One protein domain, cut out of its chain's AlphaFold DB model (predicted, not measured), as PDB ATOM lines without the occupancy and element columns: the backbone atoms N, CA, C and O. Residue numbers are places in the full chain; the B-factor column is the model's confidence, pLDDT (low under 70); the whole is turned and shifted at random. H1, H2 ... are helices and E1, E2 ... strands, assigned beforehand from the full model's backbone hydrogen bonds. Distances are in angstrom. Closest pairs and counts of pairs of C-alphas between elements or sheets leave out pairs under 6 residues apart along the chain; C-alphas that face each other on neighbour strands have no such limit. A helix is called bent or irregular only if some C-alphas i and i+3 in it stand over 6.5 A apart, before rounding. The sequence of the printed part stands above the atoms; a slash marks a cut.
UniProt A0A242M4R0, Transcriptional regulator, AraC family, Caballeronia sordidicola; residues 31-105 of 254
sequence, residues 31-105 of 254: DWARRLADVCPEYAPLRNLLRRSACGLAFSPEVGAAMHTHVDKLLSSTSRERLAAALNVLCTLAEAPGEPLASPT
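AT A GLANCE: This is residues 31 to 105 of the 254 residues of the protein "Transcriptional regulator, AraC family" of Caballeronia sordidicola (UniProt A0A242M4R0). A long helix, H5, runs through the middle of a flat, open arrangement; H3 and H4 follow one another along one side of it, and the helical hairpin of H1 and H2 lies on another side, with H2 crossing H5 near its last residues. A small ribbon of two short strands, E1 and E2, lies beyond the last residues of H5, and residues 101 to 105 trail away after it. The printed part has 75 residues with five named helices and two named strands, in the order H1, H2, E1, H3, H4, H5, E2; the sheet order is E1 - E2, antiparallel, and the class is mostly helix. It is only just compact, close to loose, with a radius of gyration of the C-alphas of 13.2 A and spans of 42 by 31 by 16 A.

HOW THE PARTS SIT: H1, residues 31 to 39, touches H2, residues 45 to 55, as a helical hairpin: their lines stand at a shallow tilt of 24 degrees, opposite ways, and their closest C-alphas, those of Arg 34 and Arg 47, are 6.2 A apart. H2 also touches H5, residues 79 to 95, which meets it with residues 90 to 95 alone; the closest C-alphas, those of Leu 49 and Ala 94, are 4.7 A apart, and the tilt of 72 degrees is only just about perpendicular. H1 and H5 are apart. E1, residues 57 to 59, is the antiparallel neighbour of E2, residues 98 to 100, at 142 degrees between directions; N 58 and O 99 are within hydrogen-bond range at 2.8 A, as are N 99 and O 58 at 2.8 A. H3, residues 61 to 68, only just touches H5, with 3 pairs of C-alphas within 8 A, the closest being Met 67 and Val 89 at 6.4 A; they run opposite ways at a shallow tilt of 14 degrees. H4, residues 71 to 74, touches H5 at its residues 81 to 86 alone, the closest C-alphas being those of Leu 74 and Arg 82, 4.5 A apart. H3 and H4 meet only through their link. Each O i to N i+4 pair is within hydrogen-bond range in H1, H3 and H5, against 5 of 7 in H2; H4 is too short for such a pair.

IN THESE COORDINATES: H1 begins at C-alpha 31, (14.842, 128.661, 38.319), and is 12.2 A long from first to last C-alpha. H2 measures 17.5 A and is irregular, with C-alphas 52 and 55 7.1 A apart. H3 measures 10.5 A. H5, the longest helix, runs 24.7 A from C-alpha 79 at (12.239, 135.203, 19.246) to C-alpha 95. E2 ends at C-alpha 100, (30.326, 114.263, 34.194).

THE WHOLE: The two C-alphas farthest apart, those of Ser 77 and Thr 105, are 42.3 A apart. The printed part has no cut, and the six links between its elements are tight. The mean pLDDT of the printed part is 85.3, and residues 103 to 105 are under 70.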
ATOM      1  N   ASP A  31      16.207 128.486  37.803       78.12
ATOM      2  CA  ASP A  31      14.842 128.661  38.319       78.12
ATOM      3  C   ASP A  31      13.801 128.855  37.221       78.12
ATOM      4  O   ASP A  31      12.653 128.458  37.393       78.12
ATOM      5  N   TRP A  32      14.185 129.428  36.078       87.88
ATOM      6  CA  TRP A  32      13.292 129.509  34.925       87.88
ATOM      7  C   TRP A  32      12.956 128.107  34.403       87.88
ATOM      8  O   TRP A  32      11.782 127.789  34.243       87.88
ATOM      9  N   ALA A  33      13.964 127.247  34.231       86.62
ATOM     10  CA  ALA A  33      13.755 125.874  33.779       86.62
ATOM     11  C   ALA A  33      12.972 125.031  34.805       86.62
ATOM     12  O   ALA A  33      12.131 124.223  34.415       86.62
ATOM     13  N   ARG A  34      13.186 125.248  36.115       82.56
ATOM     14  CA  ARG A  34      12.381 124.609  37.175       82.56
ATOM     15  C   ARG A  34      10.918 125.038  37.113       82.56
ATOM     16  O   ARG A  34      10.059 124.172  37.034       82.56
ATOM     17  N   ARG A  35      10.647 126.347  37.049       80.62
ATOM     18  CA  ARG A  35       9.276 126.874  36.933       80.62
ATOM     19  C   ARG A  35       8.567 126.366  35.684       80.62
ATOM     20  O   ARG A  35       7.385 126.056  35.743       80.62
ATOM     21  N   LEU A  36       9.283 126.245  34.568       86.94
ATOM     22  CA  LEU A  36       8.718 125.661  33.356       86.94
ATOM     23  C   LEU A  36       8.297 124.201  33.583       86.94
ATOM     24  O   LEU A  36       7.185 123.833  33.229       86.94
ATOM     25  N   ALA A  37       9.140 123.402  34.239       83.19
ATOM     26  CA  ALA A  37       8.828 122.023  34.615       83.19
ATOM     27  C   ALA A  37       7.728 121.898  35.693       83.19
ATOM     28  O   ALA A  37       7.140 120.825  35.853       83.19
ATOM     29  N   ASP A  38       7.484 122.953  36.474       78.31
ATOM     30  CA  ASP A  38       6.394 123.020  37.456       78.31
ATOM     31  C   ASP A  38       5.042 123.275  36.773       78.31
ATOM     32  O   ASP A  38       4.044 122.666  37.148       78.31
ATOM     33  N   VAL A  39       5.014 124.157  35.770       83.50
ATOM     34  CA  VAL A  39       3.779 124.579  35.085       83.50
ATOM     35  C   VAL A  39       3.415 123.652  33.919       83.50
ATOM     36  O   VAL A  39       2.236 123.481  33.616       83.50
ATOM     37  N   CYS A  40       4.411 123.042  33.281       88.56
ATOM     38  CA  CYS A  40       4.254 122.213  32.089       88.56
ATOM     39  C   CYS A  40       4.931 120.845  32.315       88.56
ATOM     40  O   CYS A  40       6.167 120.754  32.254       88.56
ATOM     41  N   PRO A  41       4.158 119.777  32.599       83.81
ATOM     42  CA  PRO A  41       4.683 118.442  32.895       83.81
ATOM     43  C   PRO A  41       5.576 117.851  31.797       83.81
ATOM     44  O   PRO A  41       6.478 117.069  32.096       83.81
ATOM     45  N   GLU A  42       5.377 118.256  30.545       88.94
ATOM     46  CA  GLU A  42       6.180 117.859  29.385       88.94
ATOM     47  C   GLU A  42       7.658 118.254  29.545       88.94
ATOM     48  O   GLU A  42       8.544 117.604  28.994       88.94
ATOM     49  N   TYR A  43       7.944 119.279  30.355       91.88
ATOM     50  CA  TYR A  43       9.300 119.736  30.664       91.88
ATOM     51  C   TYR A  43       9.841 119.197  31.998       91.88
ATOM     52  O   TYR A  43      10.920 119.606  32.439       91.88
ATOM     53  N   ALA A  44       9.161 118.239  32.642       80.81
ATOM     54  CA  ALA A  44       9.649 117.581  33.857       80.81
ATOM     55  C   ALA A  44      11.102 117.046  33.767       80.81
ATOM     56  O   ALA A  44      11.832 117.195  34.760       80.81
ATOM     57  N   PRO A  45      11.580 116.500  32.622       86.75
ATOM     58  CA  PRO A  45      12.967 116.044  32.474       86.75
ATOM     59  C   PRO A  45      14.029 117.118  32.754       86.75
ATOM     60  O   PRO A  45      15.134 116.789  33.200       86.75
ATOM     61  N   LEU A  46      13.699 118.407  32.594       89.00
ATOM     62  CA  LEU A  46      14.634 119.507  32.851       89.00
ATOM     63  C   LEU A  46      15.138 119.525  34.300       89.00
ATOM     64  O   LEU A  46      16.292 119.886  34.543       89.00
ATOM     65  N   ARG A  47      14.334 119.072  35.274       79.75
ATOM     66  CA  ARG A  47      14.782 118.957  36.677       79.75
ATOM     67  C   ARG A  47      15.970 118.002  36.806       79.75
ATOM     68  O   ARG A  47      16.938 118.298  37.509       79.75
ATOM     69  N   ASN A  48      15.910 116.869  36.106       76.69
ATOM     70  CA  ASN A  48      16.972 115.869  36.132       76.69
ATOM     71  C   ASN A  48      18.228 116.378  35.416       76.69
ATOM     72  O   ASN A  48      19.332 116.205  35.934       76.69
ATOM     73  N   LEU A  49      18.060 117.060  34.278       85.94
ATOM     74  CA  LEU A  49      19.169 117.697  33.568       85.94
ATOM     75  C   LEU A  49      19.916 118.681  34.471       85.94
ATOM     76  O   LEU A  49      21.132 118.575  34.613       85.94
ATOM     77  N   LEU A  50      19.193 119.589  35.133       83.94
ATOM     78  CA  LEU A  50      19.793 120.571  36.039       83.94
ATOM     79  C   LEU A  50      20.592 119.892  37.155       83.94
ATOM     80  O   LEU A  50      21.736 120.272  37.397       83.94
ATOM     81  N   ARG A  51      20.025 118.852  37.778       78.19
ATOM     82  CA  ARG A  51      20.688 118.079  38.837       78.19
ATOM     83  C   ARG A  51      21.971 117.403  38.342       78.19
ATOM     84  O   ARG A  51      23.009 117.525  38.982       78.19
ATOM     85  N   ARG A  52      21.913 116.714  37.198       79.81
ATOM     86  CA  ARG A  52      23.058 115.996  36.602       79.81
ATOM     87  C   ARG A  52      24.137 116.949  36.087       79.81
ATOM     88  O   ARG A  52      25.318 116.629  36.135       79.81
ATOM     89  N   SER A  53      23.741 118.137  35.634       82.25
ATOM     90  CA  SER A  53      24.650 119.137  35.067       82.25
ATOM     91  C   SER A  53      25.521 119.873  36.084       82.25
ATOM     92  O   SER A  53      26.374 120.656  35.671       82.25
ATOM     93  N   ALA A  54      25.349 119.620  37.387       71.94
ATOM     94  CA  ALA A  54      26.083 120.293  38.460       71.94
ATOM     95  C   ALA A  54      27.616 120.167  38.339       71.94
ATOM     96  O   ALA A  54      28.328 121.090  38.720       71.94
ATOM     97  N   CYS A  55      28.116 119.079  37.746       71.44
ATOM     98  CA  CYS A  55      29.547 118.862  37.487       71.44
ATOM     99  C   CYS A  55      29.956 119.153  36.028       71.44
ATOM    100  O   CYS A  55      31.046 118.783  35.600       71.44
ATOM    101  N   GLY A  56      29.079 119.792  35.245       82.56
ATOM    102  CA  GLY A  56      29.191 119.826  33.787       82.56
ATOM    103  C   GLY A  56      28.898 118.457  33.166       82.56
ATOM    104  O   GLY A  56      29.126 117.422  33.786       82.56
ATOM    105  N   LEU A  57      28.369 118.448  31.944       86.62
ATOM    106  CA  LEU A  57      28.119 117.220  31.188       86.62
ATOM    107  C   LEU A  57      28.787 117.328  29.823       86.62
ATOM    108  O   LEU A  57      28.629 118.345  29.139       86.62
ATOM    109  N   ALA A  58      29.507 116.278  29.452       88.56
ATOM    110  CA  ALA A  58      29.867 115.970  28.082       88.56
ATOM    111  C   ALA A  58      28.813 115.032  27.500       88.56
ATOM    112  O   ALA A  58      28.324 114.132  28.181       88.56
ATOM    113  N   PHE A  59      28.462 115.249  26.242       91.25
ATOM    114  CA  PHE A  59      27.525 114.405  25.512       91.25
ATOM    115  C   PHE A  59      28.250 113.741  24.351       91.25
ATOM    116  O   PHE A  59      29.255 114.261  23.860       91.25
ATOM    117  N   SER A  60      27.737 112.592  23.924       91.00
ATOM    118  CA  SER A  60      28.335 111.836  22.832       91.00
ATOM    119  C   SER A  60      28.220 112.588  21.490       91.00
ATOM    120  O   SER A  60      27.366 113.475  21.340       91.00
ATOM    121  N   PRO A  61      29.057 112.254  20.490       87.94
ATOM    122  CA  PRO A  61      29.005 112.884  19.171       87.94
ATOM    123  C   PRO A  61      27.633 112.785  18.494       87.94
ATOM    124  O   PRO A  61      27.232 113.711  17.792       87.94
ATOM    125  N   GLU A  62      26.885 111.707  18.734       89.25
ATOM    126  CA  GLU A  62      25.548 111.487  18.172       89.25
ATOM    127  C   GLU A  62      24.542 112.510  18.715       89.25
ATOM    128  O   GLU A  62      23.763 113.092  17.957       89.25
ATOM    129  N   VAL A  63      24.601 112.792  20.022       89.69
ATOM    130  CA  VAL A  63      23.801 113.853  20.650       89.69
ATOM    131  C   VAL A  63      24.214 115.211  20.083       89.69
ATOM    132  O   VAL A  63      23.356 116.024  19.748       89.69
ATOM    133  N   GLY A  64      25.517 115.444  19.900       87.44
ATOM    134  CA  GLY A  64      26.035 116.651  19.252       87.44
ATOM    135  C   GLY A  64      25.502 116.848  17.827       87.44
ATOM    136  O   GLY A  64      25.077 117.950  17.475       87.44
ATOM    137  N   ALA A  65      25.447 115.781  17.027       86.81
ATOM    138  CA  ALA A  65      24.889 115.811  15.676       86.81
ATOM    139  C   ALA A  65      23.383 116.118  15.683       86.81
ATOM    140  O   ALA A  65      22.920 116.930  14.879       86.81
ATOM    141  N   ALA A  66      22.624 115.554  16.629       87.75
ATOM    142  CA  ALA A  66      21.214 115.901  16.807       87.75
ATOM    143  C   ALA A  66      21.038 117.399  17.121       87.75
ATOM    144  O   ALA A  66      20.167 118.054  16.546       87.75
ATOM    145  N   MET A  67      21.909 117.975  17.960       86.19
ATOM    146  CA  MET A  67      21.870 119.408  18.296       86.19
ATOM    147  C   MET A  67      22.172 120.307  17.101       86.19
ATOM    148  O   MET A  67      21.596 121.393  16.998       86.19
ATOM    149  N   HIS A  68      23.014 119.853  16.171       84.25
ATOM    150  CA  HIS A  68      23.333 120.607  14.960       84.25
ATOM    151  C   HIS A  68      22.076 120.946  14.140       84.25
ATOM    152  O   HIS A  68      21.973 122.035  13.583       84.25
ATOM    153  N   THR A  69      21.067 120.067  14.133       88.38
ATOM    154  CA  THR A  69      19.796 120.294  13.411       88.38
ATOM    155  C   THR A  69      18.964 121.459  13.965       88.38
ATOM    156  O   THR A  69      18.036 121.940  13.310       88.38
ATOM    157  N   HIS A  70      19.285 121.934  15.171       88.88
ATOM    158  CA  HIS A  70      18.614 123.058  15.816       88.88
ATOM    159  C   HIS A  70      19.364 124.386  15.666       88.88
ATOM    160  O   HIS A  70      18.783 125.421  15.991       88.88
ATOM    161  N   VAL A  71      20.605 124.388  15.160       87.94
ATOM    162  CA  VAL A  71      21.469 125.582  15.097       87.94
ATOM    163  C   VAL A  71      20.820 126.724  14.317       87.94
ATOM    164  O   VAL A  71      20.705 127.824  14.854       87.94
ATOM    165  N   ASP A  72      20.295 126.459  13.120       88.81
ATOM    166  CA  ASP A  72      19.647 127.496  12.304       88.81
ATOM    167  C   ASP A  72      18.452 128.130  13.030       88.81
ATOM    168  O   ASP A  72      18.253 129.343  13.004       88.81
ATOM    169  N   LYS A  73      17.680 127.316  13.763       92.00
ATOM    170  CA  LYS A  73      16.515 127.786  14.530       92.00
ATOM    171  C   LYS A  73      16.919 128.552  15.790       92.00
ATOM    172  O   LYS A  73      16.236 129.500  16.169       92.00
ATOM    173  N   LEU A  74      18.028 128.172  16.431       89.88
ATOM    174  CA  LEU A  74      18.607 128.911  17.559       89.88
ATOM    175  C   LEU A  74      19.095 130.305  17.145       89.88
ATOM    176  O   LEU A  74      19.088 131.218  17.970       89.88
ATOM    177  N   LEU A  75      19.485 130.465  15.878       88.94
ATOM    178  CA  LEU A  75      19.972 131.716  15.294       88.94
ATOM    179  C   LEU A  75      18.902 132.473  14.485       88.94
ATOM    180  O   LEU A  75      19.205 133.502  13.888       88.94
ATOM    181  N   SER A  76      17.647 132.008  14.494       90.75
ATOM    182  CA  SER A  76      16.530 132.688  13.824       90.75
ATOM    183  C   SER A  76      16.335 134.119  14.351       90.75
ATOM    184  O   SER A  76      16.478 134.373  15.550       90.75
ATOM    185  N   SER A  77      15.923 135.054  13.489       85.88
ATOM    186  CA  SER A  77      15.489 136.406  13.889       85.88
ATOM    187  C   SER A  77      14.209 136.380  14.738       85.88
ATOM    188  O   SER A  77      13.990 137.230  15.601       85.88
ATOM    189  N   THR A  78      13.404 135.321  14.633       91.75
ATOM    190  CA  THR A  78      12.151 135.208  15.382       91.75
ATOM    191  C   THR A  78      12.376 134.700  16.810       91.75
ATOM    192  O   THR A  78      12.692 133.531  17.039       91.75
ATOM    193  N   SER A  79      12.094 135.540  17.813       88.38
ATOM    194  CA  SER A  79      12.239 135.203  19.246       88.38
ATOM    195  C   SER A  79      11.520 133.919  19.672       88.38
ATOM    196  O   SER A  79      12.052 133.131  20.454       88.38
ATOM    197  N   ARG A  80      10.314 133.687  19.141       92.75
ATOM    198  CA  ARG A  80       9.516 132.481  19.412       92.75
ATOM    199  C   ARG A  80      10.201 131.211  18.902       92.75
ATOM    200  O   ARG A  80      10.158 130.188  19.578       92.75
ATOM    201  N   GLU A  81      10.839 131.275  17.736       92.38
ATOM    202  CA  GLU A  81      11.538 130.132  17.140       92.38
ATOM    203  C   GLU A  81      12.818 129.809  17.903       92.38
ATOM    204  O   GLU A  81      13.053 128.640  18.211       92.38
ATOM    205  N   ARG A  82      13.578 130.837  18.307       93.19
ATOM    206  CA  ARG A  82      14.764 130.658  19.156       93.19
ATOM    207  C   ARG A  82      14.420 129.989  20.482       93.19
ATOM    208  O   ARG A  82      15.100 129.052  20.891       93.19
ATOM    209  N   LEU A  83      13.352 130.444  21.145       92.81
ATOM    210  CA  LEU A  83      12.894 129.851  22.402       92.81
ATOM    211  C   LEU A  83      12.473 128.388  22.209       92.81
ATOM    212  O   LEU A  83      12.901 127.530  22.978       92.81
ATOM    213  N   ALA A  84      11.678 128.092  21.178       93.38
ATOM    214  CA  ALA A  84      11.262 126.722  20.880       93.38
ATOM    215  C   ALA A  84      12.470 125.810  20.597       93.38
ATOM    216  O   ALA A  84      12.542 124.698  21.118       93.38
ATOM    217  N   ALA A  85      13.450 126.293  19.829       93.75
ATOM    218  CA  ALA A  85      14.683 125.563  19.554       93.75
ATOM    219  C   ALA A  85      15.511 125.321  20.824       93.75
ATOM    220  O   ALA A  85      15.973 124.203  21.041       93.75
ATOM    221  N   ALA A  86      15.646 126.326  21.695       93.19
ATOM    222  CA  ALA A  86      16.352 126.186  22.966       93.19
ATOM    223  C   ALA A  86      15.682 125.156  23.887       93.19
ATOM    224  O   ALA A  86      16.371 124.339  24.493       93.19
ATOM    225  N   LEU A  87      14.349 125.155  23.967       93.00
ATOM    226  CA  LEU A  87      13.606 124.169  24.755       93.00
ATOM    227  C   LEU A  87      13.773 122.750  24.212       93.00
ATOM    228  O   LEU A  87      14.038 121.843  24.995       93.00
ATOM    229  N   ASN A  88      13.703 122.571  22.890       91.94
ATOM    230  CA  ASN A  88      13.940 121.270  22.261       91.94
ATOM    231  C   ASN A  88      15.344 120.745  22.577       91.94
ATOM    232  O   ASN A  88      15.481 119.615  23.032       91.94
ATOM    233  N   VAL A  89      16.366 121.595  22.435       92.75
ATOM    234  CA  VAL A  89      17.752 121.266  22.800       92.75
ATOM    235  C   VAL A  89      17.849 120.830  24.262       92.75
ATOM    236  O   VAL A  89      18.425 119.786  24.558       92.75
ATOM    237  N   LEU A  90      17.261 121.590  25.188       92.31
ATOM    238  CA  LEU A  90      17.298 121.244  26.610       92.31
ATOM    239  C   LEU A  90      16.592 119.916  26.910       92.31
ATOM    240  O   LEU A  90      17.103 119.145  27.721       92.31
ATOM    241  N   CYS A  91      15.468 119.619  26.259       91.19
ATOM    242  CA  CYS A  91      14.793 118.329  26.406       91.19
ATOM    243  C   CYS A  91      15.649 117.177  25.876       91.19
ATOM    244  O   CYS A  91      15.862 116.202  26.595       91.19
ATOM    245  N   THR A  92      16.235 117.313  24.683       91.00
ATOM    246  CA  THR A  92      17.114 116.272  24.135       91.00
ATOM    247  C   THR A  92      18.317 116.013  25.039       91.00
ATOM    248  O   THR A  92      18.661 114.862  25.297       91.00
ATOM    249  N   LEU A  93      18.935 117.061  25.591       92.19
ATOM    250  CA  LEU A  93      20.033 116.908  26.552       92.19
ATOM    251  C   LEU A  93      19.573 116.283  27.879       92.19
ATOM    252  O   LEU A  93      20.353 115.595  28.538       92.19
ATOM    253  N   ALA A  94      18.328 116.520  28.296       90.06
ATOM    254  CA  ALA A  94      17.768 115.921  29.504       90.06
ATOM    255  C   ALA A  94      17.578 114.405  29.368       90.06
ATOM    256  O   ALA A  94      17.801 113.672  30.338       90.06
ATOM    257  N   GLU A  95      17.202 113.954  28.176       87.69
ATOM    258  CA  GLU A  95      16.952 112.550  27.841       87.69
ATOM    259  C   GLU A  95      18.234 111.800  27.463       87.69
ATOM    260  O   GLU A  95      18.357 110.604  27.729       87.69
ATOM    261  N   ALA A  96      19.223 112.502  26.909       89.94
ATOM    262  CA  ALA A  96      20.498 111.916  26.536       89.94
ATOM    263  C   ALA A  96      21.354 111.521  27.758       89.94
ATOM    264  O   ALA A  96      21.374 112.228  28.781       89.94
ATOM    265  N   PRO A  97      22.131 110.424  27.669       85.75
ATOM    266  CA  PRO A  97      23.190 110.148  28.629       85.75
ATOM    267  C   PRO A  97      24.281 111.219  28.501       85.75
ATOM    268  O   PRO A  97      24.622 111.658  27.405       85.75
ATOM    269  N   GLY A  98      24.814 111.656  29.638       86.06
ATOM    270  CA  GLY A  98      25.879 112.651  29.687       86.06
ATOM    271  C   GLY A  98      26.912 112.247  30.724       86.06
ATOM    272  O   GLY A  98      26.541 111.841  31.829       86.06
ATOM    273  N   GLU A  99      28.182 112.352  30.359       83.94
ATOM    274  CA  GLU A  99      29.315 112.036  31.218       83.94
ATOM    275  C   GLU A  99      29.712 113.271  32.038       83.94
ATOM    276  O   GLU A  99      29.879 114.356  31.470       83.94
ATOM    277  N   PRO A 100      29.853 113.159  33.370       81.62
ATOM    278  CA  PRO A 100      30.326 114.263  34.194       81.62
ATOM    279  C   PRO A 100      31.727 114.719  33.772       81.62
ATOM    280  O   PRO A 100      32.645 113.910  33.677       81.62
ATOM    281  N   LEU A 101      31.902 116.025  33.559       79.12
ATOM    282  CA  LEU A 101      33.204 116.601  33.188       79.12
ATOM    283  C   LEU A 101      34.136 116.820  34.384       79.12
ATOM    284  O   LEU A 101      35.346 116.953  34.212       79.12
ATOM    285  N   ALA A 102      33.575 116.887  35.588       72.19
ATOM    286  CA  ALA A 102      34.318 117.005  36.828       72.19
ATOM    287  C   ALA A 102      33.989 115.834  37.757       72.19
ATOM    288  O   ALA A 102      32.837 115.400  37.846       72.19
ATOM    289  N   SER A 103      35.003 115.354  38.480       60.00
ATOM    290  CA  SER A 103      34.822 114.369  39.542       60.00
ATOM    291  C   SER A 103      33.863 114.925  40.601       60.00
ATOM    292  O   SER A 103      34.076 116.053  41.063       60.00
ATOM    293  N   PRO A 104      32.864 114.144  41.057       52.28
ATOM    294  CA  PRO A 104      31.949 114.567  42.115       52.28
ATOM    295  C   PRO A 104      32.685 115.025  43.377       52.28
ATOM    296  O   PRO A 104      32.202 115.914  44.060       52.28
ATOM    297  N   THR A 105      33.875 114.470  43.642       47.03
ATOM    298  CA  THR A 105      34.750 114.799  44.775       47.03
ATOM    299  C   THR A 105      35.496 116.129  44.642       47.03
ATOM    300  O   THR A 105      35.676 116.839  45.624       47.03
TER     301      THR A 105